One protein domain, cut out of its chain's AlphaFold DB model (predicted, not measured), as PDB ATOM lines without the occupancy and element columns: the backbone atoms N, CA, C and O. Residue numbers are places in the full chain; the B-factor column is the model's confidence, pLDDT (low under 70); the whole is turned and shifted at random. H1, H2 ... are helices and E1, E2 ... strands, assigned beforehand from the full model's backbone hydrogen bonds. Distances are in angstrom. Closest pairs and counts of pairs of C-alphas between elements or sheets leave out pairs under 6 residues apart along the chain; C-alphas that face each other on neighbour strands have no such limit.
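What this domain is: This is residues 27 to 33 and 48 to 141 of the 415 residues of the protein "ULP_PROTEASE domain-containing protein" of Paramecium tetraurelia (UniProt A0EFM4). What does the model look like? It is one twisted sheet of eight strands side by side in chain order; E4 to E8 each bend sharply, folding that part into a trough with the short helix H1 on its hollow side. What is printed? The printed part has 101 residues, with strands E1 to E8 and then H1; the sheet's order is E1 E2 E3 E4 E5 E6 E7 E8, all antiparallel, and the class is mostly strand. How large is it? It is compact, with a radius of gyration of the C-alphas of 13.3 A and spans of 35 by 34 by 25 A.

How they stand to each other: How does the sheet begin? Edge strand E1, residues 27 to 31, is antiparallel to E2, residues 50 to 55, at 160 degrees; N 27 and O 54, 3.3 A apart, are within hydrogen-bond range. How does it continue? E2, E3 (61 to 64), E4 (68 to 75), E5 (78 to 88), E6 (97 to 106), E7 (109 to 118) and E8 (123 to 134) form a meander, each strand the antiparallel neighbour of the one before, in successive hairpins. In order, their pairs within hydrogen-bond range include N 53 and O 62, 2.9 A; N 63 and O 70, 2.8 A; N 71 and O 84, 2.9 A; N 83 and O 103, 2.9 A; N 104 and O 113, 2.9 A; N 114 and O 128, 3.0 A. Where is the helix? H1, residues 135 to 139, is on the sheet at a height of 7.4 A, over none of its strands, but only just: 2 of its C-alphas fall on E5. Its O i to N i+4 pair is within hydrogen-bond range.

Where its parts are: Where are the anchors? E1 begins at C-alpha 27 (55.791, -16.744, 20.562), and H1 ends at C-alpha 139 (38.455, -18.273, 43.029). Which strands are longest in space? E6 measures 22.4 A and E8 22.0 A; E5 measures 18.9 A and bends by 126 degrees at residue 81.

The domain as a whole: Is anything missing? Residues 34 to 47 are not printed, and C-alphas 33 and 48 are 7.4 A apart across the cut. Is any link long? Of the links printed whole, E5 to E6 is short and the others are tight. Where is confidence low? Residues 27 to 33, 48 to 51, 56 and 90 to 96 have pLDDT under 70.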
ATOM      1  N   LYS A  27      56.828 -16.591  21.592       39.25
ATOM      2  CA  LYS A  27      55.791 -16.744  20.562       39.25
ATOM      3  C   LYS A  27      54.419 -16.495  21.196       39.25
ATOM      4  O   LYS A  27      54.093 -17.089  22.224       39.25
ATOM      5  N   PHE A  28      53.633 -15.611  20.588       36.09
ATOM      6  CA  PHE A  28      52.290 -15.251  21.046       36.09
ATOM      7  C   PHE A  28      51.252 -15.882  20.117       36.09
ATOM      8  O   PHE A  28      51.248 -15.572  18.927       36.09
ATOM      9  N   ASP A  29      50.376 -16.737  20.649       34.84
ATOM     10  CA  ASP A  29      49.267 -17.336  19.903       34.84
ATOM     11  C   ASP A  29      47.937 -16.877  20.546       34.84
ATOM     12  O   ASP A  29      47.596 -17.234  21.674       34.84
ATOM     13  N   PHE A  30      47.171 -16.037  19.844       35.06
ATOM     14  CA  PHE A  30      45.877 -15.540  20.327       35.06
ATOM     15  C   PHE A  30      44.764 -16.534  19.962       35.06
ATOM     16  O   PHE A  30      44.500 -16.756  18.782       35.06
ATOM     17  N   VAL A  31      44.083 -17.111  20.959       37.41
ATOM     18  CA  VAL A  31      42.973 -18.058  20.745       37.41
ATOM     19  C   VAL A  31      41.660 -17.436  21.224       37.41
ATOM     20  O   VAL A  31      41.462 -17.202  22.413       37.41
ATOM     21  N   PHE A  32      40.743 -17.165  20.293       32.75
ATOM     22  CA  PHE A  32      39.425 -16.601  20.595       32.75
ATOM     23  C   PHE A  32      38.391 -17.718  20.773       32.75
ATOM     24  O   PHE A  32      38.216 -18.544  19.878       32.75
ATOM     25  N   PHE A  33      37.668 -17.721  21.895       38.00
ATOM     26  CA  PHE A  33      36.551 -18.640  22.119       38.00
ATOM     27  C   PHE A  33      35.222 -17.921  21.893       38.00
ATOM     28  O   PHE A  33      34.946 -16.887  22.499       38.00
ATOM     29  N   GLN A  48      34.657 -14.637  27.771       53.97
ATOM     30  CA  GLN A  48      35.915 -14.889  28.467       53.97
ATOM     31  C   GLN A  48      37.044 -14.950  27.433       53.97
ATOM     32  O   GLN A  48      37.092 -15.847  26.591       53.97
ATOM     33  N   PHE A  49      37.954 -13.978  27.473       51.06
ATOM     34  CA  PHE A  49      39.165 -13.998  26.656       51.06
ATOM     35  C   PHE A  49      40.219 -14.889  27.323       51.06
ATOM     36  O   PHE A  49      40.438 -14.801  28.532       51.06
ATOM     37  N   LYS A  50      40.874 -15.745  26.531       67.19
ATOM     38  CA  LYS A  50      41.959 -16.632  26.969       67.19
ATOM     39  C   LYS A  50      43.179 -16.386  26.083       67.19
ATOM     40  O   LYS A  50      43.225 -16.858  24.952       67.19
ATOM     41  N   LEU A  51      44.161 -15.639  26.582       67.56
ATOM     42  CA  LEU A  51      45.446 -15.470  25.890       67.56
ATOM     43  C   LEU A  51      46.382 -16.615  26.285       67.56
ATOM     44  O   LEU A  51      46.570 -16.843  27.481       67.56
ATOM     45  N   ILE A  52      46.946 -17.315  25.294       72.19
ATOM     46  CA  ILE A  52      47.930 -18.384  25.494       72.19
ATOM     47  C   ILE A  52      49.306 -17.894  25.021       72.19
ATOM     48  O   ILE A  52      49.495 -17.569  23.851       72.19
ATOM     49  N   VAL A  53      50.281 -17.827  25.926       73.81
ATOM     50  CA  VAL A  53      51.666 -17.443  25.593       73.81
ATOM     51  C   VAL A  53      52.575 -18.650  25.766       73.81
ATOM     52  O   VAL A  53      52.572 -19.262  26.832       73.81
ATOM     53  N   GLN A  54      53.369 -18.986  24.748       71.31
ATOM     54  CA  GLN A  54      54.312 -20.101  24.813       71.31
ATOM     55  C   GLN A  54      55.752 -19.585  24.849       71.31
ATOM     56  O   GLN A  54      56.210 -18.861  23.960       71.31
ATOM     57  N   LYS A  55      56.502 -20.001  25.873       71.56
ATOM     58  CA  LYS A  55      57.935 -19.724  25.956       71.56
ATOM     59  C   LYS A  55      58.697 -20.719  25.078       71.56
ATOM     60  O   LYS A  55      58.558 -21.936  25.231       71.56
ATOM     61  N   LYS A  56      59.506 -20.198  24.146       69.19
ATOM     62  CA  LYS A  56      60.287 -21.004  23.196       69.19
ATOM     63  C   LYS A  56      61.170 -21.997  23.965       69.19
ATOM     64  O   LYS A  56      61.814 -21.627  24.944       69.19
ATOM     65  N   ASN A  57      61.187 -23.252  23.516       75.75
ATOM     66  CA  ASN A  57      61.970 -24.356  24.093       75.75
ATOM     67  C   ASN A  57      61.559 -24.816  25.507       75.75
ATOM     68  O   ASN A  57      62.328 -25.515  26.164       75.75
ATOM     69  N   THR A  58      60.356 -24.478  25.981       77.00
ATOM     70  CA  THR A  58      59.808 -25.035  27.229       77.00
ATOM     71  C   THR A  58      58.394 -25.571  27.015       77.00
ATOM     72  O   THR A  58      57.690 -25.132  26.105       77.00
ATOM     73  N   LYS A  59      57.967 -26.525  27.854       79.94
ATOM     74  CA  LYS A  59      56.558 -26.957  27.914       79.94
ATOM     75  C   LYS A  59      55.661 -25.949  28.642       79.94
ATOM     76  O   LYS A  59      54.443 -26.076  28.579       79.94
ATOM     77  N   GLU A  60      56.273 -24.973  29.310       81.62
ATOM     78  CA  GLU A  60      55.586 -23.940  30.069       81.62
ATOM     79  C   GLU A  60      54.858 -22.981  29.128       81.62
ATOM     80  O   GLU A  60      55.427 -22.396  28.198       81.62
ATOM     81  N   GLN A  61      53.568 -22.845  29.382       86.62
ATOM     82  CA  GLN A  61      52.667 -21.953  28.690       86.62
ATOM     83  C   GLN A  61      51.895 -21.139  29.727       86.62
ATOM     84  O   GLN A  61      51.742 -21.544  30.880       86.62
ATOM     85  N   MET A  62      51.405 -19.978  29.315       86.94
ATOM     86  CA  MET A  62      50.672 -19.068  30.182       86.94
ATOM     87  C   MET A  62      49.250 -18.884  29.667       86.94
ATOM     88  O   MET A  62      49.078 -18.542  28.505       86.94
ATOM     89  N   ILE A  63      48.251 -19.072  30.530       84.06
ATOM     90  CA  ILE A  63      46.851 -18.701  30.289       84.06
ATOM     91  C   ILE A  63      46.558 -17.429  31.071       84.06
ATOM     92  O   ILE A  63      46.692 -17.411  32.290       84.06
ATOM     93  N   ILE A  64      46.102 -16.386  30.387       79.31
ATOM     94  CA  ILE A  64      45.645 -15.150  31.029       79.31
ATOM     95  C   ILE A  64      44.128 -15.064  30.865       79.31
ATOM     96  O   ILE A  64      43.634 -14.990  29.739       79.31
ATOM     97  N   GLN A  65      43.405 -15.072  31.987       82.81
ATOM     98  CA  GLN A  65      41.957 -14.853  32.060       82.81
ATOM     99  C   GLN A  65      41.634 -13.584  32.855       82.81
ATOM    100  O   GLN A  65      42.543 -12.909  33.337       82.81
ATOM    101  N   LYS A  66      40.349 -13.220  32.959       78.19
ATOM    102  CA  LYS A  66      39.902 -12.005  33.660       78.19
ATOM    103  C   LYS A  66      40.397 -11.968  35.109       78.19
ATOM    104  O   LYS A  66      41.004 -10.982  35.499       78.19
ATOM    105  N   ASP A  67      40.220 -13.066  35.841       83.06
ATOM    106  CA  ASP A  67      40.428 -13.083  37.295       83.06
ATOM    107  C   ASP A  67      41.752 -13.741  37.716       83.06
ATOM    108  O   ASP A  67      42.181 -13.609  38.860       83.06
ATOM    109  N   TYR A  68      42.438 -14.437  36.802       88.62
ATOM    110  CA  TYR A  68      43.666 -15.159  37.131       88.62
ATOM    111  C   TYR A  68      44.635 -15.306  35.953       88.62
ATOM    112  O   TYR A  68      44.297 -15.112  34.780       88.62
ATOM    113  N   ILE A  69      45.866 -15.679  36.293       88.94
ATOM    114  CA  ILE A  69      46.937 -16.086  35.387       88.94
ATOM    115  C   ILE A  69      47.353 -17.502  35.779       88.94
ATOM    116  O   ILE A  69      47.635 -17.770  36.943       88.94
ATOM    117  N   TYR A  70      47.410 -18.407  34.811       92.44
ATOM    118  CA  TYR A  70      47.966 -19.745  34.975       92.44
ATOM    119  C   TYR A  70      49.290 -19.853  34.224       92.44
ATOM    120  O   TYR A  70      49.389 -19.380  33.094       92.44
ATOM    121  N   ILE A  71      50.285 -20.488  34.836       92.06
ATOM    122  CA  ILE A  71      51.593 -20.778  34.245       92.06
ATOM    123  C   ILE A  71      51.874 -22.268  34.441       92.06
ATOM    124  O   ILE A  71      52.030 -22.717  35.573       92.06
ATOM    125  N   GLY A  72      51.932 -23.043  33.362       94.50
ATOM    126  CA  GLY A  72      52.143 -24.488  33.438       94.50
ATOM    127  C   GLY A  72      51.943 -25.193  32.103       94.50
ATOM    128  O   GLY A  72      52.060 -24.580  31.041       94.50
ATOM    129  N   GLU A  73      51.669 -26.491  32.141       93.62
ATOM    130  CA  GLU A  73      51.405 -27.264  30.930       93.62
ATOM    131  C   GLU A  73      49.974 -27.024  30.417       93.62
ATOM    132  O   GLU A  73      48.999 -26.953  31.164       93.62
ATOM    133  N   ILE A  74      49.814 -26.903  29.101       91.69
ATOM    134  CA  ILE A  74      48.494 -26.765  28.476       91.69
ATOM    135  C   ILE A  74      48.343 -27.857  27.434       91.69
ATOM    136  O   ILE A  74      49.189 -28.017  26.551       91.69
ATOM    137  N   GLN A  75      47.225 -28.572  27.507       90.81
ATOM    138  CA  GLN A  75      46.840 -29.580  26.530       90.81
ATOM    139  C   GLN A  75      45.416 -29.303  26.058       90.81
ATOM    140  O   GLN A  75      44.521 -29.067  26.866       90.81
ATOM    141  N   ASN A  76      45.195 -29.315  24.740       90.94
ATOM    142  CA  ASN A  76      43.890 -29.025  24.129       90.94
ATOM    143  C   ASN A  76      43.293 -27.683  24.595       90.94
ATOM    144  O   ASN A  76      42.096 -27.586  24.859       90.94
ATOM    145  N   ASN A  77      44.142 -26.660  24.728       85.50
ATOM    146  CA  ASN A  77      43.788 -25.340  25.254       85.50
ATOM    147  C   ASN A  77      43.221 -25.358  26.682       85.50
ATOM    148  O   ASN A  77      42.501 -24.432  27.047       85.50
ATOM    149  N   LYS A  78      43.528 -26.374  27.493       91.19
ATOM    150  CA  LYS A  78      43.126 -26.481  28.903       91.19
ATOM    151  C   LYS A  78      44.342 -26.632  29.810       91.19
ATOM    152  O   LYS A  78      45.341 -27.211  29.385       91.19
ATOM    153  N   MET A  79      44.247 -26.136  31.044       93.81
ATOM    154  CA  MET A  79      45.278 -26.339  32.071       93.81
ATOM    155  C   MET A  79      45.458 -27.843  32.307       93.81
ATOM    156  O   MET A  79      44.469 -28.579  32.453       93.81
ATOM    157  N   HIS A  80      46.707 -28.298  32.300       96.31
ATOM    158  CA  HIS A  80      47.072 -29.703  32.427       96.31
ATOM    159  C   HIS A  80      48.409 -29.852  33.166       96.31
ATOM    160  O   HIS A  80      49.154 -28.888  33.293       96.31
ATOM    161  N   GLY A  81      48.724 -31.054  33.649       96.00
ATOM    162  CA  GLY A  81      50.022 -31.348  34.259       96.00
ATOM    163  C   GLY A  81      50.331 -30.442  35.452       96.00
ATOM    164  O   GLY A  81      49.425 -30.017  36.162       96.00
ATOM    165  N   ASN A  82      51.607 -30.139  35.681       96.94
ATOM    166  CA  ASN A  82      52.001 -29.245  36.769       96.94
ATOM    167  C   ASN A  82      51.874 -27.776  36.353       96.94
ATOM    168  O   ASN A  82      52.276 -27.389  35.253       96.94
ATOM    169  N   GLY A  83      51.361 -26.940  37.251       96.19
ATOM    170  CA  GLY A  83      51.281 -25.506  37.017       96.19
ATOM    171  C   GLY A  83      51.081 -24.676  38.275       96.19
ATOM    172  O   GLY A  83      51.012 -25.187  39.392       96.19
ATOM    173  N   LYS A  84      50.998 -23.368  38.062       95.38
ATOM    174  CA  LYS A  84      50.847 -22.326  39.074       95.38
ATOM    175  C   LYS A  84      49.695 -21.422  38.702       95.38
ATOM    176  O   LYS A  84      49.537 -21.094  37.528       95.38
ATOM    177  N   ILE A  85      48.927 -20.993  39.694       93.56
ATOM    178  CA  ILE A  85      47.858 -20.016  39.516       93.56
ATOM    179  C   ILE A  85      48.127 -18.804  40.374       93.56
ATOM    180  O   ILE A  85      48.443 -18.905  41.562       93.56
ATOM    181  N   TYR A  86      47.952 -17.660  39.733       90.12
ATOM    182  CA  TYR A  86      48.021 -16.363  40.349       90.12
ATOM    183  C   TYR A  86      46.681 -15.656  40.181       90.12
ATOM    184  O   TYR A  86      46.196 -15.515  39.060       90.12
ATOM    185  N   MET A  87      46.084 -15.208  41.277       86.38
ATOM    186  CA  MET A  87      44.900 -14.356  41.240       86.38
ATOM    187  C   MET A  87      45.301 -12.946  40.847       86.38
ATOM    188  O   MET A  87      46.226 -12.388  41.434       86.38
ATOM    189  N   LYS A  88      44.605 -12.365  39.872       79.56
ATOM    190  CA  LYS A  88      44.808 -10.966  39.506       79.56
ATOM    191  C   LYS A  88      44.178 -10.093  40.575       79.56
ATOM    192  O   LYS A  88      42.972 -10.178  40.800       79.56
ATOM    193  N   GLN A  89      44.977  -9.245  41.205       72.69
ATOM    194  CA  GLN A  89      44.432  -8.123  41.944       72.69
ATOM    195  C   GLN A  89      44.348  -6.930  41.001       72.69
ATOM    196  O   GLN A  89      45.348  -6.511  40.424       72.69
ATOM    197  N   TYR A  90      43.143  -6.398  40.846       56.94
ATOM    198  CA  TYR A  90      42.949  -5.054  40.324       56.94
ATOM    199  C   TYR A  90      42.890  -4.126  41.538       56.94
ATOM    200  O   TYR A  90      41.811  -3.809  42.021       56.94
ATOM    201  N   ASP A  91      44.049  -3.811  42.113       47.59
ATOM    202  CA  ASP A  91      44.183  -2.662  43.011       47.59
ATOM    203  C   ASP A  91      44.764  -1.522  42.172       47.59
ATOM    204  O   ASP A  91      45.645  -1.781  41.347       47.59
ATOM    205  N   ALA A  92      44.311  -0.279  42.358       41.22
ATOM    206  CA  ALA A  92      44.699   0.856  41.501       41.22
ATOM    207  C   ALA A  92      46.210   1.118  41.431       41.22
ATOM    208  O   ALA A  92      46.677   1.845  40.554       41.22
ATOM    209  N   TYR A  93      46.965   0.530  42.357       39.72
ATOM    210  CA  TYR A  93      48.373   0.817  42.590       39.72
ATOM    211  C   TYR A  93      49.235  -0.429  42.733       39.72
ATOM    212  O   TYR A  93      50.332  -0.298  43.266       39.72
ATOM    213  N   CYS A  94      48.707  -1.613  42.388       39.91
ATOM    214  CA  CYS A  94      49.402  -2.892  42.500       39.91
ATOM    215  C   CYS A  94      48.837  -3.908  41.489       39.91
ATOM    216  O   CYS A  94      47.884  -4.622  41.799       39.91
ATOM    217  N   ASN A  95      49.490  -4.104  40.340       47.03
ATOM    218  CA  ASN A  95      49.399  -5.344  39.547       47.03
ATOM    219  C   ASN A  95      50.058  -6.539  40.276       47.03
ATOM    220  O   ASN A  95      50.845  -7.300  39.702       47.03
ATOM    221  N   ASN A  96      49.765  -6.713  41.564       59.97
ATOM    222  CA  ASN A  96      50.260  -7.835  42.338       59.97
ATOM    223  C   ASN A  96      49.363  -9.035  42.061       59.97
ATOM    224  O   ASN A  96      48.224  -9.112  42.514       59.97
ATOM    225  N   ASN A  97      49.886  -9.990  41.295       75.75
ATOM    226  CA  ASN A  97      49.216 -11.271  41.160       75.75
ATOM    227  C   ASN A  97      49.525 -12.117  42.399       75.75
ATOM    228  O   ASN A  97      50.686 -12.408  42.690       75.75
ATOM    229  N   TYR A  98      48.493 -12.526  43.123       83.81
ATOM    230  CA  TYR A  98      48.633 -13.339  44.320       83.81
ATOM    231  C   TYR A  98      48.845 -14.793  43.955       83.81
ATOM    232  O   TYR A  98      47.989 -15.394  43.312       83.81
ATOM    233  N   PHE A  99      49.951 -15.381  44.387       86.81
ATOM    234  CA  PHE A  99      50.180 -16.803  44.187       86.81
ATOM    235  C   PHE A  99      49.231 -17.597  45.086       86.81
ATOM    236  O   PHE A  99      49.330 -17.523  46.308       86.81
ATOM    237  N   VAL A 100      48.278 -18.313  44.486       91.62
ATOM    238  CA  VAL A 100      47.208 -19.000  45.232       91.62
ATOM    239  C   VAL A 100      47.343 -20.513  45.214       91.62
ATOM    240  O   VAL A 100      46.920 -21.170  46.163       91.62
ATOM    241  N   TYR A 101      47.935 -21.084  44.163       94.56
ATOM    242  CA  TYR A 101      48.036 -22.533  44.028       94.56
ATOM    243  C   TYR A 101      49.210 -22.960  43.146       94.56
ATOM    244  O   TYR A 101      49.489 -22.336  42.121       94.56
ATOM    245  N   GLU A 102      49.842 -24.073  43.506       96.25
ATOM    246  CA  GLU A 102      50.814 -24.806  42.691       96.25
ATOM    247  C   GLU A 102      50.552 -26.302  42.806       96.25
ATOM    248  O   GLU A 102      50.451 -26.829  43.910       96.25
ATOM    249  N   GLY A 103      50.445 -26.997  41.676       96.75
ATOM    250  CA  GLY A 103      50.186 -28.432  41.679       96.75
ATOM    251  C   GLY A 103      49.693 -28.967  40.345       96.75
ATOM    252  O   GLY A 103      49.907 -28.357  39.297       96.75
ATOM    253  N   GLU A 104      49.032 -30.118  40.407       97.44
ATOM    254  CA  GLU A 104      48.557 -30.868  39.248       97.44
ATOM    255  C   GLU A 104      47.172 -30.403  38.767       97.44
ATOM    256  O   GLU A 104      46.263 -30.106  39.551       97.44
ATOM    257  N   PHE A 105      47.024 -30.355  37.444       96.50
ATOM    258  CA  PHE A 105      45.836 -29.923  36.728       96.50
ATOM    259  C   PHE A 105      45.397 -30.961  35.706       96.50
ATOM    260  O   PHE A 105      46.208 -31.578  35.009       96.50
ATOM    261  N   LYS A 106      44.082 -31.082  35.528       96.12
ATOM    262  CA  LYS A 106      43.487 -31.912  34.484       96.12
ATOM    263  C   LYS A 106      42.242 -31.245  33.918       96.12
ATOM    264  O   LYS A 106      41.216 -31.160  34.580       96.12
ATOM    265  N   ASN A 107      42.311 -30.820  32.656       93.88
ATOM    266  CA  ASN A 107      41.181 -30.241  31.919       93.88
ATOM    267  C   ASN A 107      40.566 -29.012  32.614       93.88
ATOM    268  O   ASN A 107      39.352 -28.954  32.790       93.88
ATOM    269  N   ASP A 108      41.406 -28.042  32.983       92.94
ATOM    270  CA  ASP A 108      41.029 -26.823  33.723       92.94
ATOM    271  C   ASP A 108      40.580 -27.044  35.187       92.94
ATOM    272  O   ASP A 108      40.142 -26.101  35.848       92.94
ATOM    273  N   GLN A 109      40.721 -28.260  35.722       94.56
ATOM    274  CA  GLN A 109      40.449 -28.577  37.128       94.56
ATOM    275  C   GLN A 109      41.742 -28.791  37.905       94.56
ATOM    276  O   GLN A 109      42.716 -29.312  37.359       94.56
ATOM    277  N   ILE A 110      41.721 -28.427  39.186       94.56
ATOM    278  CA  ILE A 110      42.746 -28.820  40.148       94.56
ATOM    279  C   ILE A 110      42.500 -30.298  40.491       94.56
ATOM    280  O   ILE A 110      41.471 -30.640  41.085       94.56
ATOM    281  N   ASP A 111      43.403 -31.180  40.062       95.88
ATOM    282  CA  ASP A 111      43.238 -32.635  40.163       95.88
ATOM    283  C   ASP A 111      44.606 -33.311  40.303       95.88
ATOM    284  O   ASP A 111      45.338 -33.462  39.325       95.88
ATOM    285  N   GLY A 112      44.941 -33.691  41.536       95.81
ATOM    286  CA  GLY A 112      46.211 -34.303  41.901       95.81
ATOM    287  C   GLY A 112      46.896 -33.616  43.082       95.81
ATOM    288  O   GLY A 112      46.248 -33.007  43.937       95.81
ATOM    289  N   LYS A 113      48.216 -33.771  43.183       97.44
ATOM    290  CA  LYS A 113      49.012 -33.198  44.283       97.44
ATOM    291  C   LYS A 113      49.203 -31.693  44.112       97.44
ATOM    292  O   LYS A 113      49.484 -31.229  43.011       97.44
ATOM    293  N   GLY A 114      49.136 -30.945  45.211       96.94
ATOM    294  CA  GLY A 114      49.455 -29.520  45.195       96.94
ATOM    295  C   GLY A 114      49.536 -28.858  46.565       96.94
ATOM    296  O   GLY A 114      49.353 -29.491  47.609       96.94
ATOM    297  N   THR A 115      49.781 -27.554  46.519       95.88
ATOM    298  CA  THR A 115      49.860 -26.635  47.650       95.88
ATOM    299  C   THR A 115      48.996 -25.411  47.364       95.88
ATOM    300  O   THR A 115      49.164 -24.744  46.342       95.88
ATOM    301  N   GLU A 116      48.099 -25.084  48.290       92.44
ATOM    302  CA  GLU A 116      47.358 -23.823  48.320       92.44
ATOM    303  C   GLU A 116      48.094 -22.806  49.204       92.44
ATOM    304  O   GLU A 116      48.653 -23.168  50.243       92.44
ATOM    305  N   TYR A 117      48.053 -21.528  48.834       91.06
ATOM    306  CA  TYR A 117      48.737 -20.441  49.538       91.06
ATOM    307  C   TYR A 117      47.751 -19.353  49.983       91.06
ATOM    308  O   TYR A 117      46.748 -19.080  49.329       91.06
ATOM    309  N   TYR A 118      48.056 -18.683  51.095       82.56
ATOM    310  CA  TYR A 118      47.410 -17.428  51.470       82.56
ATOM    311  C   TYR A 118      47.887 -16.340  50.503       82.56
ATOM    312  O   TYR A 118      48.986 -15.812  50.676       82.56
ATOM    313  N   GLY A 119      47.070 -16.031  49.490       79.31
ATOM    314  CA  GLY A 119      47.438 -15.219  48.324       79.31
ATOM    315  C   GLY A 119      48.327 -14.002  48.613       79.31
ATOM    316  O   GLY A 119      49.347 -13.833  47.953       79.31
ATOM    317  N   LYS A 120      48.002 -13.201  49.641       74.56
ATOM    318  CA  LYS A 120      48.778 -12.003  50.026       74.56
ATOM    319  C   LYS A 120      50.177 -12.281  50.570       74.56
ATOM    320  O   LYS A 120      51.075 -11.470  50.377       74.56
ATOM    321  N   THR A 121      50.353 -13.359  51.326       76.88
ATOM    322  CA  THR A 121      51.565 -13.562  52.134       76.88
ATOM    323  C   THR A 121      52.477 -14.645  51.576       76.88
ATOM    324  O   THR A 121      53.518 -14.902  52.171       76.88
ATOM    325  N   ASN A 122      52.078 -15.324  50.492       78.94
ATOM    326  CA  ASN A 122      52.739 -16.523  49.958       78.94
ATOM    327  C   ASN A 122      52.973 -17.621  51.016       78.94
ATOM    328  O   ASN A 122      53.794 -18.518  50.826       78.94
ATOM    329  N   ASN A 123      52.254 -17.571  52.143       86.06
ATOM    330  CA  ASN A 123      52.359 -18.590  53.180       86.06
ATOM    331  C   ASN A 123      51.535 -19.795  52.750       86.06
ATOM    332  O   ASN A 123      50.411 -19.635  52.278       86.06
ATOM    333  N   LYS A 124      52.067 -20.999  52.948       91.81
ATOM    334  CA  LYS A 124      51.320 -22.230  52.683       91.81
ATOM    335  C   LYS A 124      50.062 -22.283  53.553       91.81
ATOM    336  O   LYS A 124      50.136 -22.105  54.768       91.81
ATOM    337  N   LYS A 125      48.916 -22.528  52.920       90.00
ATOM    338  CA  LYS A 125      47.618 -22.738  53.567       90.00
ATOM    339  C   LYS A 125      47.369 -24.224  53.784       90.00
ATOM    340  O   LYS A 125      47.111 -24.633  54.911       90.00
ATOM    341  N   VAL A 126      47.466 -25.024  52.722       93.19
ATOM    342  CA  VAL A 126      47.269 -26.476  52.791       93.19
ATOM    343  C   VAL A 126      48.094 -27.189  51.721       93.19
ATOM    344  O   VAL A 126      48.145 -26.741  50.580       93.19
ATOM    345  N   ASP A 127      48.715 -28.304  52.096       94.81
ATOM    346  CA  ASP A 127      49.379 -29.248  51.190       94.81
ATOM    347  C   ASP A 127      48.512 -30.515  51.125       94.81
ATOM    348  O   ASP A 127      48.069 -31.011  52.164       94.81
ATOM    349  N   GLY A 128      48.243 -31.055  49.934       94.31
ATOM    350  CA  GLY A 128      47.367 -32.223  49.827       94.31
ATOM    351  C   GLY A 128      47.188 -32.796  48.427       94.31
ATOM    352  O   GLY A 128      47.840 -32.391  47.465       94.31
ATOM    353  N   VAL A 129      46.294 -33.784  48.338       93.88
ATOM    354  CA  VAL A 129      45.774 -34.321  47.076       93.88
ATOM    355  C   VAL A 129      44.359 -33.793  46.903       93.88
ATOM    356  O   VAL A 129      43.490 -34.039  47.740       93.88
ATOM    357  N   PHE A 130      44.136 -33.072  45.818       91.44
ATOM    358  CA  PHE A 130      42.858 -32.483  45.457       91.44
ATOM    359  C   PHE A 130      42.219 -33.322  44.355       91.44
ATOM    360  O   PHE A 130      42.924 -33.865  43.509       91.44
ATOM    361  N   SER A 131      40.893 -33.443  44.346       91.00
ATOM    362  CA  SER A 131      40.194 -34.171  43.286       91.00
ATOM    363  C   SER A 131      39.098 -33.310  42.688       91.00
ATOM    364  O   SER A 131      38.133 -32.969  43.372       91.00
ATOM    365  N   LYS A 132      39.262 -32.986  41.401       86.81
ATOM    366  CA  LYS A 132      38.275 -32.300  40.553       86.81
ATOM    367  C   LYS A 132      37.699 -31.012  41.147       86.81
ATOM    368  O   LYS A 132      36.515 -30.729  40.970       86.81
ATOM    369  N   LEU A 133      38.522 -30.215  41.823       84.00
ATOM    370  CA  LEU A 133      38.085 -28.891  42.262       84.00
ATOM    371  C   LEU A 133      38.022 -27.969  41.044       84.00
ATOM    372  O   LEU A 133      39.015 -27.823  40.318       84.00
ATOM    373  N   SER A 134      36.857 -27.360  40.797       78.81
ATOM    374  CA  SER A 134      36.760 -26.372  39.728       78.81
ATOM    375  C   SER A 134      37.499 -25.105  40.146       78.81
ATOM    376  O   SER A 134      37.457 -24.680  41.305       78.81
ATOM    377  N   LEU A 135      38.185 -24.478  39.193       73.12
ATOM    378  CA  LEU A 135      38.917 -23.261  39.502       73.12
ATOM    379  C   LEU A 135      37.988 -22.125  39.937       73.12
ATOM    380  O   LEU A 135      38.325 -21.370  40.839       73.12
ATOM    381  N   ILE A 136      36.801 -22.043  39.336       72.81
ATOM    382  CA  ILE A 136      35.796 -21.024  39.652       72.81
ATOM    383  C   ILE A 136      35.379 -21.116  41.122       72.81
ATOM    384  O   ILE A 136      35.370 -20.100  41.813       72.81
ATOM    385  N   GLU A 137      35.096 -22.322  41.626       76.50
ATOM    386  CA  GLU A 137      34.775 -22.524  43.047       76.50
ATOM    387  C   GLU A 137      35.921 -22.069  43.949       76.50
ATOM    388  O   GLU A 137      35.681 -21.496  45.011       76.50
ATOM    389  N   LYS A 138      37.165 -22.283  43.510       74.56
ATOM    390  CA  LYS A 138      38.346 -21.907  44.281       74.56
ATOM    391  C   LYS A 138      38.608 -20.406  44.278       74.56
ATOM    392  O   LYS A 138      38.935 -19.851  45.319       74.56
ATOM    393  N   ILE A 139      38.385 -19.736  43.151       73.94
ATOM    394  CA  ILE A 139      38.455 -18.273  43.029       73.94
ATOM    395  C   ILE A 139      37.422 -17.606  43.947       73.94
ATOM    396  O   ILE A 139      37.732 -16.619  44.606       73.94
ATOM    397  N   GLN A 140      36.221 -18.182  44.064       78.06
ATOM    398  CA  GLN A 140      35.159 -17.677  44.944       78.06
ATOM    399  C   GLN A 140      35.479 -17.775  46.449       78.06
ATOM    400  O   GLN A 140      34.742 -17.220  47.264       78.06
ATOM    401  N   GLU A 141      36.548 -18.470  46.851       78.19
ATOM    402  CA  GLU A 141      37.030 -18.467  48.239       78.19
ATOM    403  C   GLU A 141      37.847 -17.216  48.589       78.19
ATOM    404  O   GLU A 141      38.251 -17.074  49.742       78.19
TER     405      GLU A 141